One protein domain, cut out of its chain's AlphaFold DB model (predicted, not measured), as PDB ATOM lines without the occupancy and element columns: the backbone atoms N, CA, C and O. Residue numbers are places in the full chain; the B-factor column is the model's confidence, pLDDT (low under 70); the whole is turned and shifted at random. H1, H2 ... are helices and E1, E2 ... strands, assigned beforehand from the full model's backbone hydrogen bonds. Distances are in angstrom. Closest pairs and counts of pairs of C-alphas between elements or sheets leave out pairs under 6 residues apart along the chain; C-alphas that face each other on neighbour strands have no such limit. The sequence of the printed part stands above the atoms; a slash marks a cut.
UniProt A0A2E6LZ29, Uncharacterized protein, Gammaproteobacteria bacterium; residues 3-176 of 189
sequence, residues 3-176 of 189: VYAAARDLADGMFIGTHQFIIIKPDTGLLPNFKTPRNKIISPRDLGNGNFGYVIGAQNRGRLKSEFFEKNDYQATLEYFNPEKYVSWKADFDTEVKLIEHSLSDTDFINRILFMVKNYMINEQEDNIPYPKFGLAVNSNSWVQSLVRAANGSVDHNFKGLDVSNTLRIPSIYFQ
ATOM      1  N   VAL A   3     168.795 155.796 211.815       94.50
ATOM      2  CA  VAL A   3     168.379 155.183 210.556       94.50
ATOM      3  C   VAL A   3     167.756 153.842 210.903       94.50
ATOM      4  O   VAL A   3     168.364 153.024 211.590       94.50
ATOM      5  N   TYR A   4     166.545 153.616 210.420       96.44
ATOM      6  CA  TYR A   4     165.811 152.382 210.635       96.44
ATOM      7  C   TYR A   4     165.576 151.683 209.305       96.44
ATOM      8  O   TYR A   4     165.297 152.328 208.291       96.44
ATOM      9  N   ALA A   5     165.648 150.359 209.326       96.44
ATOM     10  CA  ALA A   5     165.019 149.532 208.316       96.44
ATOM     11  C   ALA A   5     163.603 149.220 208.803       96.44
ATOM     12  O   ALA A   5     163.406 148.824 209.950       96.44
ATOM     13  N   ALA A   6     162.621 149.422 207.942       95.25
ATOM     14  CA  ALA A   6     161.225 149.173 208.241       95.25
ATOM     15  C   ALA A   6     160.649 148.207 207.217       95.25
ATOM     16  O   ALA A   6     161.111 148.153 206.076       95.25
ATOM     17  N   ALA A   7     159.643 147.454 207.629       93.62
ATOM     18  CA  ALA A   7     158.940 146.511 206.791       93.62
ATOM     19  C   ALA A   7     157.455 146.580 207.118       93.62
ATOM     20  O   ALA A   7     157.082 146.530 208.285       93.62
ATOM     21  N   ARG A   8     156.626 146.700 206.086       91.88
ATOM     22  CA  ARG A   8     155.168 146.644 206.203       91.88
ATOM     23  C   ARG A   8     154.624 145.478 205.399       91.88
ATOM     24  O   ARG A   8     155.243 145.066 204.411       91.88
ATOM     25  N   ASP A   9     153.449 145.000 205.755       86.44
ATOM     26  CA  ASP A   9     152.685 144.128 204.880       86.44
ATOM     27  C   ASP A   9     152.276 144.842 203.574       86.44
ATOM     28  O   ASP A   9     152.296 146.075 203.415       86.44
ATOM     29  N   LEU A  10     151.990 144.040 202.550       80.81
ATOM     30  CA  LEU A  10     151.417 144.539 201.309       80.81
ATOM     31  C   LEU A  10     149.924 144.805 201.534       80.81
ATOM     32  O   LEU A  10     149.136 143.870 201.632       80.81
ATOM     33  N   ALA A  11     149.534 146.082 201.565       60.22
ATOM     34  CA  ALA A  11     148.127 146.473 201.544       60.22
ATOM     35  C   ALA A  11     147.515 146.150 200.177       60.22
ATOM     36  O   ALA A  11     147.563 146.965 199.262       60.22
ATOM     37  N   ASP A  12     147.050 144.913 200.033       52.59
ATOM     38  CA  ASP A  12     145.938 144.459 199.196       52.59
ATOM     39  C   ASP A  12     145.896 142.930 199.322       52.59
ATOM     40  O   ASP A  12     146.835 142.239 198.922       52.59
ATOM     41  N   GLY A  13     144.812 142.409 199.913       44.25
ATOM     42  CA  GLY A  13     144.660 141.064 200.500       44.25
ATOM     43  C   GLY A  13     144.815 139.834 199.593       44.25
ATOM     44  O   GLY A  13     144.263 138.783 199.903       44.25
ATOM     45  N   MET A  14     145.543 139.936 198.481       41.06
ATOM     46  CA  MET A  14     145.859 138.836 197.570       41.06
ATOM     47  C   MET A  14     147.333 138.397 197.626       41.06
ATOM     48  O   MET A  14     147.653 137.319 197.129       41.06
ATOM     49  N   PHE A  15     148.228 139.174 198.250       49.03
ATOM     50  CA  PHE A  15     149.647 138.824 198.366       49.03
ATOM     51  C   PHE A  15     150.110 138.828 199.821       49.03
ATOM     52  O   PHE A  15     150.252 139.876 200.441       49.03
ATOM     53  N   ILE A  16     150.404 137.639 200.351       60.81
ATOM     54  CA  ILE A  16     151.190 137.499 201.577       60.81
ATOM     55  C   ILE A  16     152.615 137.916 201.214       60.81
ATOM     56  O   ILE A  16     153.285 137.228 200.445       60.81
ATOM     57  N   GLY A  17     153.067 139.058 201.711       70.81
ATOM     58  CA  GLY A  17     154.397 139.565 201.416       70.81
ATOM     59  C   GLY A  17     154.713 140.808 202.224       70.81
ATOM     60  O   GLY A  17     153.809 141.523 202.655       70.81
ATOM     61  N   THR A  18     156.002 141.051 202.413       86.38
ATOM     62  CA  THR A  18     156.498 142.230 203.123       86.38
ATOM     63  C   THR A  18     157.196 143.160 202.138       86.38
ATOM     64  O   THR A  18     157.850 142.695 201.202       86.38
ATOM     65  N   HIS A  19     157.072 144.469 202.342       91.50
ATOM     66  CA  HIS A  19     157.806 145.494 201.605       91.50
ATOM     67  C   HIS A  19     158.679 146.295 202.565       91.50
ATOM     68  O   HIS A  19     158.161 146.919 203.493       91.50
ATOM     69  N   GLN A  20     159.991 146.286 202.329       94.56
ATOM     70  CA  GLN A  20     160.948 147.016 203.155       94.56
ATOM     71  C   GLN A  20     161.291 148.396 202.591       94.56
ATOM     72  O   GLN A  20     161.409 148.604 201.380       94.56
ATOM     73  N   PHE A  21     161.532 149.332 203.503       97.19
ATOM     74  CA  PHE A  21     161.979 150.693 203.230       97.19
ATOM     75  C   PHE A  21     162.892 151.205 204.362       97.19
ATOM     76  O   PHE A  21     163.065 150.562 205.394       97.19
ATOM     77  N   ILE A  22     163.531 152.354 204.152       98.19
ATOM     78  CA  ILE A  22     164.381 153.042 205.128       98.19
ATOM     79  C   ILE A  22     163.624 154.227 205.715       98.19
ATOM     80  O   ILE A  22     163.024 155.013 204.979       98.19
ATOM     81  N   ILE A  23     163.738 154.407 207.027       97.75
ATOM     82  CA  ILE A  23     163.328 155.620 207.728       97.75
ATOM     83  C   ILE A  23     164.587 156.311 208.244       97.75
ATOM     84  O   ILE A  23     165.404 155.702 208.927       97.75
ATOM     85  N   ILE A  24     164.744 157.596 207.946       96.69
ATOM     86  CA  ILE A  24     165.796 158.439 208.515       96.69
ATOM     87  C   ILE A  24     165.126 159.463 209.414       96.69
ATOM     88  O   ILE A  24     164.420 160.342 208.921       96.69
ATOM     89  N   LYS A  25     165.372 159.371 210.719       92.38
ATOM     90  CA  LYS A  25     164.797 160.262 211.725       92.38
ATOM     91  C   LYS A  25     165.924 160.839 212.591       92.38
ATOM     92  O   LYS A  25     166.534 160.095 213.357       92.38
ATOM     93  N   PRO A  26     166.227 162.143 212.509       83.75
ATOM     94  CA  PRO A  26     167.173 162.761 213.422       83.75
ATOM     95  C   PRO A  26     166.604 162.787 214.852       83.75
ATOM     96  O   PRO A  26     165.389 162.863 215.047       83.75
ATOM     97  N   ASP A  27     167.483 162.733 215.854       72.38
ATOM     98  CA  ASP A  27     167.083 162.889 217.263       72.38
ATOM     99  C   ASP A  27     166.989 164.369 217.638       72.38
ATOM    100  O   ASP A  27     166.186 164.753 218.480       72.38
ATOM    101  N   THR A  28     167.797 165.210 216.985       68.19
ATOM    102  CA  THR A  28     167.810 166.662 217.147       68.19
ATOM    103  C   THR A  28     168.038 167.342 215.796       68.19
ATOM    104  O   THR A  28     168.773 166.842 214.945       68.19
ATOM    105  N   GLY A  29     167.410 168.503 215.597       68.00
ATOM    106  CA  GLY A  29     167.568 169.314 214.388       68.00
ATOM    107  C   GLY A  29     166.769 168.832 213.171       68.00
ATOM    108  O   GLY A  29     166.071 167.822 213.200       68.00
ATOM    109  N   LEU A  30     166.861 169.608 212.088       77.06
ATOM    110  CA  LEU A  30     166.240 169.299 210.801       77.06
ATOM    111  C   LEU A  30     167.291 168.724 209.852       77.06
ATOM    112  O   LEU A  30     168.383 169.278 209.719       77.06
ATOM    113  N   LEU A  31     166.944 167.641 209.154       86.88
ATOM    114  CA  LEU A  31     167.768 167.153 208.051       86.88
ATOM    115  C   LEU A  31     167.800 168.192 206.913       86.88
ATOM    116  O   LEU A  31     166.793 168.857 206.652       86.88
ATOM    117  N   PRO A  32     168.931 168.342 206.205       89.38
ATOM    118  CA  PRO A  32     168.990 169.205 205.034       89.38
ATOM    119  C   PRO A  32     168.142 168.630 203.899       89.38
ATOM    120  O   PRO A  32     167.954 167.420 203.806       89.38
ATOM    121  N   ASN A  33     167.697 169.495 202.984       94.69
ATOM    122  CA  ASN A  33     167.010 169.059 201.773       94.69
ATOM    123  C   ASN A  33     167.880 168.103 200.939       94.69
ATOM    124  O   ASN A  33     169.037 168.395 200.629       94.69
ATOM    125  N   PHE A  34     167.280 167.019 200.459       95.56
ATOM    126  CA  PHE A  34     167.910 166.090 199.537       95.56
ATOM    127  C   PHE A  34     167.712 166.558 198.094       95.56
ATOM    128  O   PHE A  34     166.586 166.751 197.630       95.56
ATOM    129  N   LYS A  35     168.806 166.713 197.346       96.44
ATOM    130  CA  LYS A  35     168.768 167.053 195.919       96.44
ATOM    131  C   LYS A  35     168.984 165.799 195.074       96.44
ATOM    132  O   LYS A  35     170.082 165.241 195.034       96.44
ATOM    133  N   THR A  36     167.937 165.383 194.367       93.44
ATOM    134  CA  THR A  36     167.983 164.233 193.451       93.44
ATOM    135  C   THR A  36     168.940 164.481 192.274       93.44
ATOM    136  O   THR A  36     169.241 165.638 191.959       93.44
ATOM    137  N   PRO A  37     169.357 163.429 191.541       89.94
ATOM    138  CA  PRO A  37     170.167 163.586 190.328       89.94
ATOM    139  C   PRO A  37     169.536 164.482 189.253       89.94
ATOM    140  O   PRO A  37     170.245 165.125 188.491       89.94
ATOM    141  N   ARG A  38     168.199 164.577 189.217       89.25
ATOM    142  CA  ARG A  38     167.447 165.424 188.274       89.25
ATOM    143  C   ARG A  38     167.130 166.813 188.833       89.25
ATOM    144  O   ARG A  38     166.160 167.435 188.420       89.25
ATOM    145  N   ASN A  39     167.893 167.281 189.820       91.06
ATOM    146  CA  ASN A  39     167.728 168.580 190.483       91.06
ATOM    147  C   ASN A  39     166.386 168.809 191.209       91.06
ATOM    148  O   ASN A  39     166.179 169.895 191.745       91.06
ATOM    149  N   LYS A  40     165.505 167.805 191.317       94.75
ATOM    150  CA  LYS A  40     164.338 167.873 192.209       94.75
ATOM    151  C   LYS A  40     164.817 167.927 193.660       94.75
ATOM    152  O   LYS A  40     165.644 167.099 194.052       94.75
ATOM    153  N   ILE A  41     164.284 168.875 194.423       96.75
ATOM    154  CA  ILE A  41     164.540 169.048 195.855       96.75
ATOM    155  C   ILE A  41     163.475 168.280 196.640       96.75
ATOM    156  O   ILE A  41     162.288 168.354 196.322       96.75
ATOM    157  N   ILE A  42     163.907 167.520 197.643       96.88
ATOM    158  CA  ILE A  42     163.053 166.743 198.535       96.88
ATOM    159  C   ILE A  42     163.323 167.201 199.965       96.88
ATOM    160  O   ILE A  42     164.398 166.963 200.520       96.88
ATOM    161  N   SER A  43     162.336 167.856 200.561       96.50
ATOM    162  CA  SER A  43     162.397 168.291 201.954       96.50
ATOM    163  C   SER A  43     161.973 167.175 202.911       96.50
ATOM    164  O   SER A  43     161.122 166.361 202.533       96.50
ATOM    165  N   PRO A  44     162.547 167.120 204.127       95.62
ATOM    166  CA  PRO A  44     162.059 166.234 205.180       95.62
ATOM    167  C   PRO A  44     160.582 166.507 205.479       95.62
ATOM    168  O   PRO A  44     160.109 167.637 205.330       95.62
ATOM    169  N   ARG A  45     159.852 165.479 205.910       95.69
ATOM    170  CA  ARG A  45     158.435 165.577 206.294       95.69
ATOM    171  C   ARG A  45     158.243 165.085 207.716       95.69
ATOM    172  O   ARG A  45     159.050 164.290 208.186       95.69
ATOM    173  N   ASP A  46     157.175 165.537 208.366       93.81
ATOM    174  CA  ASP A  46     156.763 165.010 209.667       93.81
ATOM    175  C   ASP A  46     156.488 163.506 209.538       93.81
ATOM    176  O   ASP A  46     155.677 163.086 208.714       93.81
ATOM    177  N   LEU A  47     157.217 162.702 210.300       93.44
ATOM    178  CA  LEU A  47     157.089 161.251 210.389       93.44
ATOM    179  C   LEU A  47     156.144 160.832 211.522       93.44
ATOM    180  O   LEU A  47     155.907 159.645 211.697       93.44
ATOM    181  N   GLY A  48     155.621 161.791 212.289       88.06
ATOM    182  CA  GLY A  48     154.787 161.578 213.461       88.06
ATOM    183  C   GLY A  48     155.261 162.442 214.627       88.06
ATOM    184  O   GLY A  48     156.456 162.514 214.931       88.06
ATOM    185  N   ASN A  49     154.314 163.079 215.318       85.75
ATOM    186  CA  ASN A  49     154.566 163.866 216.532       85.75
ATOM    187  C   ASN A  49     155.596 164.997 216.343       85.75
ATOM    188  O   ASN A  49     156.358 165.302 217.256       85.75
ATOM    189  N   GLY A  50     155.640 165.615 215.156       86.81
ATOM    190  CA  GLY A  50     156.552 166.719 214.854       86.81
ATOM    191  C   GLY A  50     157.999 166.288 214.596       86.81
ATOM    192  O   GLY A  50     158.889 167.137 214.564       86.81
ATOM    193  N   ASN A  51     158.261 164.992 214.404       88.88
ATOM    194  CA  ASN A  51     159.594 164.481 214.096       88.88
ATOM    195  C   ASN A  51     159.826 164.483 212.582       88.88
ATOM    196  O   ASN A  51     159.290 163.639 211.872       88.88
ATOM    197  N   PHE A  52     160.653 165.394 212.071       93.38
ATOM    198  CA  PHE A  52     160.881 165.521 210.629       93.38
ATOM    199  C   PHE A  52     162.007 164.618 210.125       93.38
ATOM    200  O   PHE A  52     163.108 164.635 210.667       93.38
ATOM    201  N   GLY A  53     161.770 163.893 209.034       95.75
ATOM    202  CA  GLY A  53     162.749 162.971 208.469       95.75
ATOM    203  C   GLY A  53     162.441 162.530 207.039       95.75
ATOM    204  O   GLY A  53     161.662 163.172 206.330       95.75
ATOM    205  N   TYR A  54     163.069 161.434 206.610       97.75
ATOM    206  CA  TYR A  54     162.867 160.821 205.297       97.75
ATOM    207  C   TYR A  54     162.319 159.404 205.410       97.75
ATOM    208  O   TYR A  54     162.731 158.647 206.280       97.75
ATOM    209  N   VAL A  55     161.455 159.038 204.465       97.94
ATOM    210  CA  VAL A  55     161.041 157.654 204.199       97.94
ATOM    211  C   VAL A  55     161.461 157.334 202.773       97.94
ATOM    212  O   VAL A  55     161.115 158.090 201.862       97.94
ATOM    213  N   ILE A  56     162.241 156.275 202.571       98.38
ATOM    214  CA  ILE A  56     162.861 155.953 201.282       98.38
ATOM    215  C   ILE A  56     162.732 154.456 201.014       98.38
ATOM    216  O   ILE A  56     163.319 153.649 201.725       98.38
ATOM    217  N   GLY A  57     162.025 154.081 199.955       97.19
ATOM    218  CA  GLY A  57     161.897 152.690 199.516       97.19
ATOM    219  C   GLY A  57     162.259 152.536 198.043       97.19
ATOM    220  O   GLY A  57     162.380 153.528 197.321       97.19
ATOM    221  N   ALA A  58     162.413 151.298 197.576       95.00
ATOM    222  CA  ALA A  58     162.490 151.002 196.148       95.00
ATOM    223  C   ALA A  58     161.194 150.344 195.676       95.00
ATOM    224  O   ALA A  58     160.810 149.294 196.169       95.00
ATOM    225  N   GLN A  59     160.520 150.972 194.719       92.31
ATOM    226  CA  GLN A  59     159.157 150.636 194.320       92.31
ATOM    227  C   GLN A  59     159.128 149.913 192.985       92.31
ATOM    228  O   GLN A  59     159.962 150.161 192.110       92.31
ATOM    229  N   ASN A  60     158.101 149.088 192.787       89.56
ATOM    230  CA  ASN A  60     157.790 148.565 191.468       89.56
ATOM    231  C   ASN A  60     157.166 149.667 190.595       89.56
ATOM    232  O   ASN A  60     156.005 150.047 190.764       89.56
ATOM    233  N   ARG A  61     157.948 150.181 189.641       89.19
ATOM    234  CA  ARG A  61     157.491 151.104 188.585       89.19
ATOM    235  C   ARG A  61     157.855 150.561 187.197       89.19
ATOM    236  O   ARG A  61     158.363 151.302 186.359       89.19
ATOM    237  N   GLY A  62     157.716 149.244 187.010       87.19
ATOM    238  CA  GLY A  62     158.276 148.486 185.875       87.19
ATOM    239  C   GLY A  62     159.768 148.154 186.032       87.19
ATOM    240  O   GLY A  62     160.301 147.291 185.343       87.19
ATOM    241  N   ARG A  63     160.427 148.809 186.987       92.25
ATOM    242  CA  ARG A  63     161.801 148.605 187.451       92.25
ATOM    243  C   ARG A  63     161.869 148.954 188.936       92.25
ATOM    244  O   ARG A  63     160.969 149.639 189.432       92.25
ATOM    245  N   LEU A  64     162.912 148.504 189.624       93.44
ATOM    246  CA  LEU A  64     163.131 148.724 191.051       93.44
ATOM    247  C   LEU A  64     163.651 150.148 191.313       93.44
ATOM    248  O   LEU A  64     164.853 150.396 191.392       93.44
ATOM    249  N   LYS A  65     162.733 151.109 191.426       95.69
ATOM    250  CA  LYS A  65     163.056 152.542 191.446       95.69
ATOM    251  C   LYS A  65     162.992 153.117 192.858       95.69
ATOM    252  O   LYS A  65     161.950 153.034 193.497       95.69
ATOM    253  N   SER A  66     164.058 153.779 193.311       96.56
ATOM    254  CA  SER A  66     164.040 154.475 194.606       96.56
ATOM    255  C   SER A  66     163.090 155.681 194.582       96.56
ATOM    256  O   SER A  66     163.122 156.503 193.657       96.56
ATOM    257  N   GLU A  67     162.234 155.771 195.596       96.38
ATOM    258  CA  GLU A  67     161.214 156.797 195.768       96.38
ATOM    259  C   GLU A  67     161.173 157.252 197.234       96.38
ATOM    260  O   GLU A  67     161.243 156.444 198.159       96.38
ATOM    261  N   PHE A  68     161.069 158.568 197.430       97.81
ATOM    262  CA  PHE A  68     160.898 159.173 198.747       97.81
ATOM    263  C   PHE A  68     159.414 159.358 199.027       97.81
ATOM    264  O   PHE A  68     158.698 159.875 198.167       97.81
ATOM    265  N   PHE A  69     158.998 159.037 200.250       97.62
ATOM    266  CA  PHE A  69     157.631 159.208 200.733       97.62
ATOM    267  C   PHE A  69     156.595 158.562 199.805       97.62
ATOM    268  O   PHE A  69     155.591 159.189 199.456       97.62
ATOM    269  N   GLU A  70     156.861 157.323 199.379       96.12
ATOM    270  CA  GLU A  70     155.828 156.507 198.744       96.12
ATOM    271  C   GLU A  70     154.631 156.408 199.701       96.12
ATOM    272  O   GLU A  70     154.809 156.373 200.918       96.12
ATOM    273  N   LYS A  71     153.414 156.469 199.152       93.81
ATOM    274  CA  LYS A  71     152.183 156.675 199.918       93.81
ATOM    275  C   LYS A  71     152.034 155.673 201.064       93.81
ATOM    276  O   LYS A  71     151.756 156.092 202.182       93.81
ATOM    277  N   ASN A  72     152.214 154.388 200.783       92.62
ATOM    278  CA  ASN A  72     152.003 153.313 201.740       92.62
ATOM    279  C   ASN A  72     153.166 153.227 202.732       92.62
ATOM    280  O   ASN A  72     152.930 153.099 203.925       92.62
ATOM    281  N   ASP A  73     154.408 153.389 202.271       95.19
ATOM    282  CA  ASP A  73     155.587 153.394 203.157       95.19
ATOM    283  C   ASP A  73     155.546 154.578 204.144       95.19
ATOM    284  O   ASP A  73     155.876 154.453 205.326       95.19
ATOM    285  N   TYR A  74     155.106 155.748 203.670       96.00
ATOM    286  CA  TYR A  74     154.951 156.940 204.499       96.00
ATOM    287  C   TYR A  74     153.768 156.816 205.466       96.00
ATOM    288  O   TYR A  74     153.914 157.178 206.630       96.00
ATOM    289  N   GLN A  75     152.633 156.272 205.018       94.12
ATOM    290  CA  GLN A  75     151.482 156.001 205.881       94.12
ATOM    291  C   GLN A  75     151.832 154.998 206.991       94.12
ATOM    292  O   GLN A  75     151.604 155.298 208.157       94.12
ATOM    293  N   ALA A  76     152.485 153.884 206.650       93.25
ATOM    294  CA  ALA A  76     153.000 152.904 207.607       93.25
ATOM    295  C   ALA A  76     153.949 153.541 208.642       93.25
ATOM    296  O   ALA A  76     153.881 153.265 209.836       93.25
ATOM    297  N   THR A  77     154.802 154.472 208.198       95.31
ATOM    298  CA  THR A  77     155.678 155.237 209.103       95.31
ATOM    299  C   THR A  77     154.881 156.115 210.077       95.31
ATOM    300  O   THR A  77     155.198 156.152 211.266       95.31
ATOM    301  N   LEU A  78     153.857 156.822 209.587       94.25
ATOM    302  CA  LEU A  78     152.999 157.680 210.411       94.25
ATOM    303  C   LEU A  78     152.199 156.867 211.437       94.25
ATOM    304  O   LEU A  78     152.116 157.274 212.596       94.25
ATOM    305  N   GLU A  79     151.647 155.726 211.022       91.88
ATOM    306  CA  GLU A  79     150.942 154.776 211.890       91.88
ATOM    307  C   GLU A  79     151.861 154.238 212.988       91.88
ATOM    308  O   GLU A  79     151.477 154.232 214.154       91.88
ATOM    309  N   TYR A  80     153.106 153.890 212.647       92.19
ATOM    310  CA  TYR A  80     154.081 153.397 213.617       92.19
ATOM    311  C   TYR A  80     154.464 154.446 214.677       92.19
ATOM    312  O   TYR A  80     154.487 154.147 215.870       92.19
ATOM    313  N   PHE A  81     154.772 155.686 214.274       91.94
ATOM    314  CA  PHE A  81     155.241 156.715 215.218       91.94
ATOM    315  C   PHE A  81     154.127 157.511 215.906       91.94
ATOM    316  O   PHE A  81     154.388 158.153 216.926       91.94
ATOM    317  N   ASN A  82     152.911 157.529 215.358       91.19
ATOM    318  CA  ASN A  82     151.764 158.213 215.952       91.19
ATOM    319  C   ASN A  82     150.458 157.421 215.712       91.19
ATOM    320  O   ASN A  82     149.565 157.878 214.987       91.19
ATOM    321  N   PRO A  83     150.325 156.239 216.337       88.88
ATOM    322  CA  PRO A  83     149.180 155.363 216.114       88.88
ATOM    323  C   PRO A  83     147.858 156.005 216.542       88.88
ATOM    324  O   PRO A  83     146.865 155.869 215.839       88.88
ATOM    325  N   GLU A  84     147.842 156.787 217.626       87.56
ATOM    326  CA  GLU A  84     146.632 157.456 218.134       87.56
ATOM    327  C   GLU A  84     145.964 158.371 217.098       87.56
ATOM    328  O   GLU A  84     144.745 158.551 217.114       87.56
ATOM    329  N   LYS A  85     146.758 158.960 216.197       87.50
ATOM    330  CA  LYS A  85     146.271 159.871 215.158       87.50
ATOM    331  C   LYS A  85     146.022 159.180 213.820       87.50
ATOM    332  O   LYS A  85     145.151 159.631 213.076       87.50
ATOM    333  N   TYR A  86     146.825 158.173 213.478       85.38
ATOM    334  CA  TYR A  86     146.873 157.623 212.119       85.38
ATOM    335  C   TYR A  86     146.313 156.204 211.986       85.38
ATOM    336  O   TYR A  86     145.996 155.815 210.865       85.38
ATOM    337  N   VAL A  87     146.113 155.470 213.085       82.12
ATOM    338  CA  VAL A  87     145.455 154.154 213.078       82.12
ATOM    339  C   VAL A  87     143.959 154.326 213.349       82.12
ATOM    340  O   VAL A  87     143.544 155.048 214.255       82.12
ATOM    341  N   SER A  88     143.123 153.657 212.552       73.62
ATOM    342  CA  SER A  88     141.664 153.623 212.729       73.62
ATOM    343  C   SER A  88     141.154 152.181 212.822       73.62
ATOM    344  O   SER A  88     141.899 151.238 212.589       73.62
ATOM    345  N   TRP A  89     139.871 151.988 213.141       58.41
ATOM    346  CA  TRP A  89     139.241 150.680 213.410       58.41
ATOM    347  C   TRP A  89     139.253 149.645 212.251       58.41
ATOM    348  O   TRP A  89     138.680 148.566 212.406       58.41
ATOM    349  N   LYS A  90     139.858 149.929 211.087       53.69
ATOM    350  CA  LYS A  90     139.971 148.992 209.953       53.69
ATOM    351  C   LYS A  90     141.352 149.058 209.291       53.69
ATOM    352  O   LYS A  90     141.744 150.137 208.869       53.69
ATOM    353  N   ALA A  91     141.957 147.871 209.136       52.44
ATOM    354  CA  ALA A  91     143.144 147.517 208.343       52.44
ATOM    355  C   ALA A  91     144.261 148.577 208.340       52.44
ATOM    356  O   ALA A  91     144.311 149.438 207.464       52.44
ATOM    357  N   ASP A  92     145.132 148.472 209.338       71.50
ATOM    358  CA  ASP A  92     146.423 149.142 209.467       71.50
ATOM    359  C   ASP A  92     147.535 148.355 208.754       71.50
ATOM    360  O   ASP A  92     147.368 147.178 208.428       71.50
ATOM    361  N   PHE A  93     148.664 149.014 208.480       78.25
ATOM    362  CA  PHE A  93     149.878 148.300 208.087       78.25
ATOM    363  C   PHE A  93     150.518 147.663 209.323       78.25
ATOM    364  O   PHE A  93     150.906 148.384 210.248       78.25
ATOM    365  N   ASP A  94     150.748 146.345 209.316       84.25
ATOM    366  CA  ASP A  94     151.607 145.722 210.334       84.25
ATOM    367  C   ASP A  94     153.061 146.098 210.032       84.25
ATOM    368  O   ASP A  94     153.733 145.505 209.180       84.25
ATOM    369  N   THR A  95     153.512 147.174 210.680       89.62
ATOM    370  CA  THR A  95     154.816 147.788 210.434       89.62
ATOM    371  C   THR A  95     155.802 147.380 211.517       89.62
ATOM    372  O   THR A  95     155.706 147.788 212.675       89.62
ATOM    373  N   GLU A  96     156.829 146.641 211.117       92.00
ATOM    374  CA  GLU A  96     157.994 146.364 211.944       92.00
ATOM    375  C   GLU A  96     159.112 147.357 211.609       92.00
ATOM    376  O   GLU A  96     159.483 147.532 210.448       92.00
ATOM    377  N   VAL A  97     159.682 147.998 212.628       94.00
ATOM    378  CA  VAL A  97     160.785 148.958 212.486       94.00
ATOM    379  C   VAL A  97     161.958 148.488 213.331       94.00
ATOM    380  O   VAL A  97     161.805 148.183 214.512       94.00
ATOM    381  N   LYS A  98     163.142 148.442 212.723       94.56
ATOM    382  CA  LYS A  98     164.382 147.984 213.348       94.56
ATOM    383  C   LYS A  98     165.471 149.028 213.183       94.56
ATOM    384  O   LYS A  98     165.681 149.545 212.085       94.56
ATOM    385  N   LEU A  99     166.170 149.328 214.274       94.94
ATOM    386  CA  LEU A  99     167.341 150.198 214.235       94.94
ATOM    387  C   LEU A  99     168.441 149.529 213.402       94.94
ATOM    388  O   LEU A  99     168.681 148.330 213.540       94.94
ATOM    389  N   ILE A 100     169.092 150.297 212.529       96.00
ATOM    390  CA  ILE A 100     170.274 149.824 211.812       96.00
ATOM    391  C   ILE A 100     171.496 150.058 212.690       96.00
ATOM    392  O   ILE A 100     171.808 151.194 213.042       96.00
ATOM    393  N   GLU A 101     172.205 148.984 213.004       96.25
ATOM    394  CA  GLU A 101     173.472 149.048 213.719       96.25
ATOM    395  C   GLU A 101     174.593 149.494 212.777       96.25
ATOM    396  O   GLU A 101     174.664 149.078 211.617       96.25
ATOM    397  N   HIS A 102     175.492 150.341 213.278       95.00
ATOM    398  CA  HIS A 102     176.665 150.814 212.550       95.00
ATOM    399  C   HIS A 102     177.762 151.287 213.509       95.00
ATOM    400  O   HIS A 102     177.516 151.601 214.668       95.00
ATOM    401  N   SER A 103     178.992 151.386 213.000       95.19
ATOM    402  CA  SER A 103     180.159 151.877 213.751       95.19
ATOM    403  C   SER A 103     180.466 153.365 213.545       95.19
ATOM    404  O   SER A 103     181.360 153.903 214.195       95.19
ATOM    405  N   LEU A 104     179.765 154.028 212.620       93.44
ATOM    406  CA  LEU A 104     179.935 155.457 212.336       93.44
ATOM    407  C   LEU A 104     179.141 156.327 213.316       93.44
ATOM    408  O   LEU A 104     178.240 155.835 213.992       93.44
ATOM    409  N   SER A 105     179.432 157.632 213.337       92.62
ATOM    410  CA  SER A 105     178.499 158.598 213.919       92.62
ATOM    411  C   SER A 105     177.187 158.580 213.132       92.62
ATOM    412  O   SER A 105     177.186 158.359 211.917       92.62
ATOM    413  N   ASP A 106     176.067 158.853 213.796       90.12
ATOM    414  CA  ASP A 106     174.762 158.840 213.135       90.12
ATOM    415  C   ASP A 106     174.693 159.812 211.953       90.12
ATOM    416  O   ASP A 106     174.145 159.495 210.900       90.12
ATOM    417  N   THR A 107     175.276 161.004 212.102       90.81
ATOM    418  CA  THR A 107     175.314 162.010 211.037       90.81
ATOM    419  C   THR A 107     176.094 161.507 209.823       90.81
ATOM    420  O   THR A 107     175.621 161.645 208.692       90.81
ATOM    421  N   ASP A 108     177.256 160.884 210.033       92.94
ATOM    422  CA  ASP A 108     178.054 160.320 208.941       92.94
ATOM    423  C   ASP A 108     177.349 159.135 208.282       92.94
ATOM    424  O   ASP A 108     177.362 159.010 207.054       92.94
ATOM    425  N   PHE A 109     176.689 158.289 209.076       94.94
ATOM    426  CA  PHE A 109     175.923 157.163 208.560       94.94
ATOM    427  C   PHE A 109     174.731 157.631 207.717       94.94
ATOM    428  O   PHE A 109     174.544 157.154 206.596       94.94
ATOM    429  N   ILE A 110     173.983 158.637 208.181       94.25
ATOM    430  CA  ILE A 110     172.888 159.270 207.430       94.25
ATOM    431  C   ILE A 110     173.394 159.851 206.109       94.25
ATOM    432  O   ILE A 110     172.824 159.576 205.049       94.25
ATOM    433  N   ASN A 111     174.480 160.626 206.151       93.94
ATOM    434  CA  ASN A 111     175.073 161.214 204.953       93.94
ATOM    435  C   ASN A 111     175.520 160.134 203.962       93.94
ATOM    436  O   ASN A 111     175.285 160.263 202.758       93.94
ATOM    437  N   ARG A 112     176.104 159.037 204.459       95.88
ATOM    438  CA  ARG A 112     176.494 157.883 203.646       95.88
ATOM    439  C   ARG A 112     175.284 157.197 203.008       95.88
ATOM    440  O   ARG A 112     175.326 156.944 201.805       95.88
ATOM    441  N   ILE A 113     174.213 156.945 203.760       97.00
ATOM    442  CA  ILE A 113     172.971 156.358 203.235       97.00
ATOM    443  C   ILE A 113     172.381 157.249 202.140       97.00
ATOM    444  O   ILE A 113     172.124 156.773 201.036       97.00
ATOM    445  N   LEU A 114     172.231 158.554 202.389       96.44
ATOM    446  CA  LEU A 114     171.694 159.496 201.402       96.44
ATOM    447  C   LEU A 114     172.575 159.577 200.146       96.44
ATOM    448  O   LEU A 114     172.059 159.601 199.025       96.44
ATOM    449  N   PHE A 115     173.899 159.570 200.306       96.31
ATOM    450  CA  PHE A 115     174.836 159.525 199.185       96.31
ATOM    451  C   PHE A 115     174.672 158.243 198.353       96.31
ATOM    452  O   PHE A 115     174.592 158.307 197.126       96.31
ATOM    453  N   MET A 116     174.546 157.087 199.003       97.56
ATOM    454  CA  MET A 116     174.336 155.800 198.334       97.56
ATOM    455  C   MET A 116     172.973 155.700 197.650       97.56
ATOM    456  O   MET A 116     172.896 155.185 196.536       97.56
ATOM    457  N   VAL A 117     171.914 156.252 198.248       97.75
ATOM    458  CA  VAL A 117     170.600 156.391 197.599       97.75
ATOM    459  C   VAL A 117     170.726 157.237 196.336       97.75
ATOM    460  O   VAL A 117     170.226 156.849 195.281       97.75
ATOM    461  N   LYS A 118     171.435 158.371 196.397       96.75
ATOM    462  CA  LYS A 118     171.666 159.217 195.219       96.75
ATOM    463  C   LYS A 118     172.409 158.462 194.116       96.75
ATOM    464  O   LYS A 118     171.987 158.539 192.964       96.75
ATOM    465  N   ASN A 119     173.467 157.729 194.456       96.44
ATOM    466  CA  ASN A 119     174.210 156.914 193.493       96.44
ATOM    467  C   ASN A 119     173.329 155.820 192.893       96.44
ATOM    468  O   ASN A 119     173.310 155.670 191.677       96.44
ATOM    469  N   TYR A 120     172.532 155.132 193.713       96.81
ATOM    470  CA  TYR A 120     171.548 154.165 193.234       96.81
ATOM    471  C   TYR A 120     170.594 154.789 192.224       96.81
ATOM    472  O   TYR A 120     170.422 154.254 191.136       96.81
ATOM    473  N   MET A 121     170.030 155.962 192.524       95.81
ATOM    474  CA  MET A 121     169.147 156.665 191.593       95.81
ATOM    475  C   MET A 121     169.825 157.015 190.260       95.81
ATOM    476  O   MET A 121     169.121 157.122 189.259       95.81
ATOM    477  N   ILE A 122     171.140 157.256 190.234       94.06
ATOM    478  CA  ILE A 122     171.906 157.506 189.000       94.06
ATOM    479  C   ILE A 122     172.120 156.187 188.259       94.06
ATOM    480  O   ILE A 122     171.694 156.039 187.118       94.06
ATOM    481  N   ASN A 123     172.719 155.218 188.942       93.88
ATOM    482  CA  ASN A 123     173.130 153.940 188.377       93.88
ATOM    483  C   ASN A 123     171.933 153.145 187.839       93.88
ATOM    484  O   ASN A 123     172.009 152.575 186.760       93.88
ATOM    485  N   GLU A 124     170.803 153.163 188.546       92.19
ATOM    486  CA  GLU A 124     169.566 152.488 188.145       92.19
ATOM    487  C   GLU A 124     168.860 153.177 186.960       92.19
ATOM    488  O   GLU A 124     168.035 152.559 186.290       92.19
ATOM    489  N   GLN A 125     169.168 154.445 186.657       89.62
ATOM    490  CA  GLN A 125     168.695 155.090 185.422       89.62
ATOM    491  C   GLN A 125     169.472 154.628 184.187       89.62
ATOM    492  O   GLN A 125     168.886 154.575 183.109       89.62
ATOM    493  N   GLU A 126     170.759 154.318 184.341       87.31
ATOM    494  CA  GLU A 126     171.621 153.816 183.263       87.31
ATOM    495  C   GLU A 126     171.430 152.309 183.056       87.31
ATOM    496  O   GLU A 126     171.165 151.851 181.949       87.31
ATOM    497  N   ASP A 127     171.511 151.549 184.146       88.94
ATOM    498  CA  ASP A 127     171.345 150.103 184.200       88.94
ATOM    499  C   ASP A 127     170.177 149.785 185.128       88.94
ATOM    500  O   ASP A 127     170.357 149.547 186.323       88.94
ATOM    501  N   ASN A 128     168.954 149.808 184.600       91.06
ATOM    502  CA  ASN A 128     167.794 149.489 185.424       91.06
ATOM    503  C   ASN A 128     167.835 148.042 185.941       91.06
ATOM    504  O   ASN A 128     168.437 147.153 185.337       91.06
ATOM    505  N   ILE A 129     167.173 147.828 187.077       92.19
ATOM    506  CA  ILE A 129     166.883 146.495 187.604       92.19
ATOM    507  C   ILE A 129     165.396 146.239 187.339       92.19
ATOM    508  O   ILE A 129     164.558 146.862 188.005       92.19
ATOM    509  N   PRO A 130     165.031 145.377 186.374       91.94
ATOM    510  CA  PRO A 130     163.644 144.996 186.146       91.94
ATOM    511  C   PRO A 130     163.019 144.444 187.424       91.94
ATOM    512  O   PRO A 130     163.652 143.690 188.167       91.94
ATOM    513  N   TYR A 131     161.771 144.819 187.700       85.25
ATOM    514  CA  TYR A 131     161.075 144.237 188.842       85.25
ATOM    515  C   TYR A 131     160.683 142.790 188.503       85.25
ATOM    516  O   TYR A 131     160.141 142.556 187.417       85.25
ATOM    517  N   PRO A 132     160.947 141.807 189.380       83.25
ATOM    518  CA  PRO A 132     160.730 140.412 189.037       83.25
ATOM    519  C   PRO A 132     159.243 140.074 188.956       83.25
ATOM    520  O   PRO A 132     158.416 140.603 189.705       83.25
ATOM    521  N   LYS A 133     158.902 139.132 188.071       76.50
ATOM    522  CA  LYS A 133     157.551 138.558 188.026       76.50
ATOM    523  C   LYS A 133     157.251 137.882 189.367       76.50
ATOM    524  O   LYS A 133     158.089 137.158 189.899       76.50
ATOM    525  N   PHE A 134     156.066 138.145 189.916       72.50
ATOM    526  CA  PHE A 134     155.599 137.611 191.205       72.50
ATOM    527  C   PHE A 134     156.470 137.965 192.427       72.50
ATOM    528  O   PHE A 134     156.310 137.359 193.479       72.50
ATOM    529  N   GLY A 135     157.397 138.924 192.315       71.62
ATOM    530  CA  GLY A 135     158.279 139.303 193.426       71.62
ATOM    531  C   GLY A 135     159.402 138.301 193.732       71.62
ATOM    532  O   GLY A 135     160.173 138.543 194.658       71.62
ATOM    533  N   LEU A 136     159.529 137.223 192.944       77.12
ATOM    534  CA  LEU A 136     160.462 136.108 193.151       77.12
ATOM    535  C   LEU A 136     161.857 136.389 192.561       77.12
ATOM    536  O   LEU A 136     162.305 135.673 191.671       77.12
ATOM    537  N   ALA A 137     162.513 137.463 193.002       87.62
ATOM    538  CA  ALA A 137     163.947 137.735 192.827       87.62
ATOM    539  C   ALA A 137     164.307 139.020 193.603       87.62
ATOM    540  O   ALA A 137     163.586 139.411 194.523       87.62
ATOM    541  N   VAL A 138     165.383 139.715 193.223       90.31
ATOM    542  CA  VAL A 138     165.750 141.005 193.820       90.31
ATOM    543  C   VAL A 138     164.583 141.992 193.719       90.31
ATOM    544  O   VAL A 138     164.109 142.297 192.628       90.31
ATOM    545  N   ASN A 139     164.137 142.508 194.860       90.94
ATOM    546  CA  ASN A 139     162.986 143.405 194.976       90.94
ATOM    547  C   ASN A 139     163.253 144.508 196.026       90.94
ATOM    548  O   ASN A 139     164.409 144.784 196.361       90.94
ATOM    549  N   SER A 140     162.201 145.159 196.532       90.31
ATOM    550  CA  SER A 140     162.302 146.211 197.554       90.31
ATOM    551  C   SER A 140     163.006 145.748 198.833       90.31
ATOM    552  O   SER A 140     163.834 146.477 199.382       90.31
ATOM    553  N   ASN A 141     162.777 144.502 199.246       92.00
ATOM    554  CA  ASN A 141     163.405 143.901 200.421       92.00
ATOM    555  C   ASN A 141     164.909 143.749 200.215       92.00
ATOM    556  O   ASN A 141     165.719 144.218 201.017       92.00
ATOM    557  N   SER A 142     165.303 143.195 199.067       93.12
ATOM    558  CA  SER A 142     166.713 143.106 198.687       93.12
ATOM    559  C   SER A 142     167.368 144.486 198.592       93.12
ATOM    560  O   SER A 142     168.548 144.610 198.919       93.12
ATOM    561  N   TRP A 143     166.641 145.529 198.176       95.75
ATOM    562  CA  TRP A 143     167.173 146.891 198.082       95.75
ATOM    563  C   TRP A 143     167.584 147.455 199.442       95.75
ATOM    564  O   TRP A 143     168.731 147.884 199.577       95.75
ATOM    565  N   VAL A 144     166.706 147.393 200.450       95.88
ATOM    566  CA  VAL A 144     167.012 147.864 201.814       95.88
ATOM    567  C   VAL A 144     168.231 147.141 202.367       95.88
ATOM    568  O   VAL A 144     169.212 147.774 202.755       95.88
ATOM    569  N   GLN A 145     168.215 145.810 202.314       94.56
ATOM    570  CA  GLN A 145     169.294 144.988 202.854       94.56
ATOM    571  C   GLN A 145     170.632 145.225 202.139       94.56
ATOM    572  O   GLN A 145     171.700 145.151 202.749       94.56
ATOM    573  N   SER A 146     170.597 145.527 200.839       96.44
ATOM    574  CA  SER A 146     171.804 145.814 200.056       96.44
ATOM    575  C   SER A 146     172.342 147.213 200.316       96.44
ATOM    576  O   SER A 146     173.554 147.366 200.437       96.44
ATOM    577  N   LEU A 147     171.466 148.213 200.444       97.31
ATOM    578  CA  LEU A 147     171.841 149.580 200.797       97.31
ATOM    579  C   LEU A 147     172.501 149.620 202.179       97.31
ATOM    580  O   LEU A 147     173.590 150.173 202.318       97.31
ATOM    581  N   VAL A 148     171.876 148.990 203.178       96.31
ATOM    582  CA  VAL A 148     172.405 148.923 204.548       96.31
ATOM    583  C   VAL A 148     173.765 148.231 204.567       96.31
ATOM    584  O   VAL A 148     174.733 148.788 205.085       96.31
ATOM    585  N   ARG A 149     173.883 147.069 203.911       95.31
ATOM    586  CA  ARG A 149     175.160 146.352 203.810       95.31
ATOM    587  C   ARG A 149     176.229 147.174 203.092       95.31
ATOM    588  O   ARG A 149     177.365 147.217 203.551       95.31
ATOM    589  N   ALA A 150     175.887 147.829 201.982       96.06
ATOM    590  CA  ALA A 150     176.818 148.679 201.242       96.06
ATOM    591  C   ALA A 150     177.290 149.880 202.077       96.06
ATOM    592  O   ALA A 150     178.427 150.321 201.915       96.06
ATOM    593  N   ALA A 151     176.450 150.371 202.992       96.38
ATOM    594  CA  ALA A 151     176.788 151.435 203.931       96.38
ATOM    595  C   ALA A 151     177.655 150.977 205.120       96.38
ATOM    596  O   ALA A 151     178.110 151.832 205.886       96.38
ATOM    597  N   ASN A 152     177.949 149.675 205.234       96.06
ATOM    598  CA  ASN A 152     178.541 149.012 206.403       96.06
ATOM    599  C   ASN A 152     177.653 149.072 207.659       96.06
ATOM    600  O   ASN A 152     178.170 149.228 208.764       96.06
ATOM    601  N   GLY A 153     176.333 148.976 207.490       95.94
ATOM    602  CA  GLY A 153     175.402 148.738 208.592       95.94
ATOM    603  C   GLY A 153     174.872 147.301 208.617       95.94
ATOM    604  O   GLY A 153     175.076 146.530 207.670       95.94
ATOM    605  N   SER A 154     174.143 146.966 209.678       94.94
ATOM    606  CA  SER A 154     173.430 145.695 209.851       94.94
ATOM    607  C   SER A 154     172.022 145.912 210.405       94.94
ATOM    608  O   SER A 154     171.763 146.868 211.128       94.94
ATOM    609  N   VAL A 155     171.102 145.017 210.043       90.88
ATOM    610  CA  VAL A 155     169.767 144.921 210.648       90.88
ATOM    611  C   VAL A 155     169.717 143.606 211.404       90.88
ATOM    612  O   VAL A 155     170.079 142.569 210.843       90.88
ATOM    613  N   ASP A 156     169.281 143.654 212.656       81.69
ATOM    614  CA  ASP A 156     169.168 142.458 213.478       81.69
ATOM    615  C   ASP A 156     167.970 141.590 213.054       81.69
ATOM    616  O   ASP A 156     166.835 142.067 212.963       81.69
ATOM    617  N   HIS A 157     168.229 140.305 212.808       78.19
ATOM    618  CA  HIS A 157     167.271 139.281 212.371       78.19
ATOM    619  C   HIS A 157     166.391 139.629 211.138       78.19
ATOM    620  O   HIS A 157     166.277 140.762 210.668       78.19
ATOM    621  N   ASN A 158     165.694 138.628 210.591       83.50
ATOM    622  CA  ASN A 158     164.744 138.848 209.492       83.50
ATOM    623  C   ASN A 158     163.483 139.584 209.975       83.50
ATOM    624  O   ASN A 158     163.105 139.470 211.142       83.50
ATOM    625  N   PHE A 159     162.844 140.340 209.083       87.25
ATOM    626  CA  PHE A 159     161.521 140.921 209.332       87.25
ATOM    627  C   PHE A 159     160.431 139.843 209.309       87.25
ATOM    628  O   PHE A 159     160.599 138.794 208.680       87.25
ATOM    629  N   LYS A 160     159.311 140.112 209.980       82.12
ATOM    630  CA  LYS A 160     158.103 139.286 209.926       82.12
ATOM    631  C   LYS A 160     157.488 139.283 208.518       82.12
ATOM    632  O   LYS A 160     157.709 140.176 207.696       82.12
ATOM    633  N   GLY A 161     156.673 138.263 208.261       76.12
ATOM    634  CA  GLY A 161     155.984 138.070 206.986       76.12
ATOM    635  C   GLY A 161     156.798 137.278 205.960       76.12
ATOM    636  O   GLY A 161     157.869 136.740 206.247       76.12
ATOM    637  N   LEU A 162     156.236 137.146 204.758       77.31
ATOM    638  CA  LEU A 162     156.852 136.379 203.681       77.31
ATOM    639  C   LEU A 162     157.847 137.255 202.911       77.31
ATOM    640  O   LEU A 162     157.461 138.066 202.069       77.31
ATOM    641  N   ASP A 163     159.137 137.040 203.165       77.81
ATOM    642  CA  ASP A 163     160.237 137.634 202.403       77.81
ATOM    643  C   ASP A 163     161.115 136.547 201.771       77.81
ATOM    644  O   ASP A 163     162.151 136.144 202.298       77.81
ATOM    645  N   VAL A 164     160.688 136.068 200.604       74.06
ATOM    646  CA  VAL A 164     161.422 135.069 199.807       74.06
ATOM    647  C   VAL A 164     162.736 135.600 199.223       74.06
ATOM    648  O   VAL A 164     163.564 134.816 198.762       74.06
ATOM    649  N   SER A 165     162.946 136.917 199.260       79.25
ATOM    650  CA  SER A 165     164.122 137.593 198.706       79.25
ATOM    651  C   SER A 165     165.073 138.104 199.793       79.25
ATOM    652  O   SER A 165     166.008 138.856 199.493       79.25
ATOM    653  N   ASN A 166     164.876 137.665 201.043       77.06
ATOM    654  CA  ASN A 166     165.623 138.109 202.224       77.06
ATOM    655  C   ASN A 166     167.136 137.835 202.152       77.06
ATOM    656  O   ASN A 166     167.922 138.548 202.780       77.06
ATOM    657  N   THR A 167     167.575 136.847 201.365       84.06
ATOM    658  CA  THR A 167     168.990 136.501 201.145       84.06
ATOM    659  C   THR A 167     169.575 137.140 199.889       84.06
ATOM    660  O   THR A 167     170.797 137.254 199.768       84.06
ATOM    661  N   LEU A 168     168.731 137.605 198.966       90.25
ATOM    662  CA  LEU A 168     169.172 138.187 197.705       90.25
ATOM    663  C   LEU A 168     169.718 139.596 197.924       90.25
ATOM    664  O   LEU A 168     169.210 140.370 198.740       90.25
ATOM    665  N   ARG A 169     170.781 139.941 197.199       93.38
ATOM    666  CA  ARG A 169     171.436 141.246 197.311       93.38
ATOM    667  C   ARG A 169     171.681 141.844 195.933       93.38
ATOM    668  O   ARG A 169     172.082 141.150 195.004       93.38
ATOM    669  N   ILE A 170     171.467 143.149 195.835       94.56
ATOM    670  CA  ILE A 170     171.906 143.981 194.720       94.56
ATOM    671  C   ILE A 170     173.422 144.174 194.863       94.56
ATOM    672  O   ILE A 170     173.879 144.532 195.955       94.56
ATOM    673  N   PRO A 171     174.218 143.972 193.797       94.12
ATOM    674  CA  PRO A 171     175.653 144.227 193.834       94.12
ATOM    675  C   PRO A 171     175.970 145.650 194.310       94.12
ATOM    676  O   PRO A 171     175.360 146.618 193.855       94.12
ATOM    677  N   SER A 172     176.961 145.803 195.193       93.75
ATOM    678  CA  SER A 172     177.282 147.093 195.829       93.75
ATOM    679  C   SER A 172     177.614 148.207 194.833       93.75
ATOM    680  O   SER A 172     177.403 149.377 195.142       93.75
ATOM    681  N   ILE A 173     178.083 147.859 193.628       93.75
ATOM    682  CA  ILE A 173     178.385 148.813 192.552       93.75
ATOM    683  C   ILE A 173     177.173 149.669 192.157       93.75
ATOM    684  O   ILE A 173     177.343 150.805 191.726       93.75
ATOM    685  N   TYR A 174     175.946 149.183 192.376       95.00
ATOM    686  CA  TYR A 174     174.731 149.974 192.174       95.00
ATOM    687  C   TYR A 174     174.599 151.133 193.168       95.00
ATOM    688  O   TYR A 174     173.958 152.122 192.844       95.00
ATOM    689  N   PHE A 175     175.231 151.073 194.339       96.31
ATOM    690  CA  PHE A 175     175.172 152.114 195.378       96.31
ATOM    691  C   PHE A 175     176.434 152.990 195.428       96.31
ATOM    692  O   PHE A 175     176.506 153.960 196.187       96.31
ATOM    693  N   GLN A 176     177.448 152.659 194.632       93.50
ATOM    694  CA  GLN A 176     178.745 153.327 194.635       93.50
ATOM    695  C   GLN A 176     178.848 154.349 193.497       93.50
ATOM    696  O   GLN A 176     178.215 154.215 192.450       93.50
TER     697      GLN A 176
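This is residues 3 to 176 of the 189 residues of an uncharacterized protein of Gammaproteobacteria bacterium (UniProt A0A2E6LZ29). A strongly twisted sheet of five strands forms the middle of the domain, with the long helix H3 and the shorter H4 packed over one face and H1 over the other. Long loops lie round the outside of these three layers, helices on both faces of a sheet, and the small helix H2 follows H1 away from the sheet. The printed part has 174 residues, with five named strands and four named helices in the chain order E1, E2, E3, E4, H1, H2, E5, H3, H4; the class is mixed, helices and strands, and under half of the residues are in named elements. The sheet's order is E4, E3, E2, E1, E5, antiparallel throughout, and E1 to E4 make a meander, each strand the antiparallel neighbour of the one before. The whole is compact, with a radius of gyration of the C-alphas of 15.3 A, and rounded, with spans of 44 by 41 by 31 A.

Strand E1, residues 3 to 9, is 20.0 A long from first to last C-alpha and begins at C-alpha 3, (168.379, 155.183, 210.556). E2, residues 18 to 25, measures 21.6 A. E3, residues 52 to 60, is the longest strand at 25.8 A, and E4, residues 64 to 68, measures 13.2 A. E5, residues 95 to 101, measures 19.0 A. H1, residues 71 to 81, is 15.6 A long, and H2, residues 83 to 86, is 5.1 A long. H3, residues 106 to 126, is the longest helix at 30.5 A and ends at C-alpha 126, (171.621, 153.816, 183.263). H4, residues 140 to 150, is 15.2 A long and ends at C-alpha 150, (176.818, 148.679, 201.242).

E4 and E5 are the edge strands of the sheet, and its strands' lines turn by 90 degrees from edge to edge. E2 and E1 form a hairpin at 150 degrees between their directions, with N 6 and O 21 at 2.8 A. E3 and E2 are a hairpin too, with N 22 and O 56 at 2.8 A, and so are E4 and E3, with N 59 and O 65 at 2.8 A. E1 and E5 are antiparallel at 154 degrees, with N 7 and O 96 at 2.8 A. H4 is on the sheet; its closest C-alphas to E2 are those of Asn 141 and Gln 20, 4.8 A apart. H3 is on the same face at a height over the sheet of 9.6 A, over E4, E3, E2 and, only just, with 3 C-alphas, E1. It runs slantwise to the strands, at 34 degrees to E2 on the local plane. With residues 113 to 117 alone H3 touches H4, at a steep tilt of 57 degrees, opposite ways; the closest C-alphas, of Met 116 and Leu 147, are 7.1 A apart. H1 is on the opposite face at a height of 7.8 A, over E2, and runs across the strands only just, at 62 degrees to E2 on the local plane. H2 touches H1, the closest C-alphas being those of Tyr 86 and Glu 79 at 5.0 A, and is not on the sheet. Every O i to N i+4 pair is within hydrogen-bond range in H1 and H4, and 16 of 17 are in H3; H2 is too short for such a pair.

The two C-alphas farthest apart, those of Trp 89 and Ile 173, are 44.4 A apart. The printed part, residues 3 to 176, has no cut. The links E2 to E3, of 26 residues, and H3 to H4, of 13, are long. Residues 151 to 176 hold no named element, and residues 154 to 155 pair with residues 100 to 101 of E5, antiparallel. The mean pLDDT of the printed part is 88.7; residues 11 to 16, 28 to 29 and 89 to 91 are under 70.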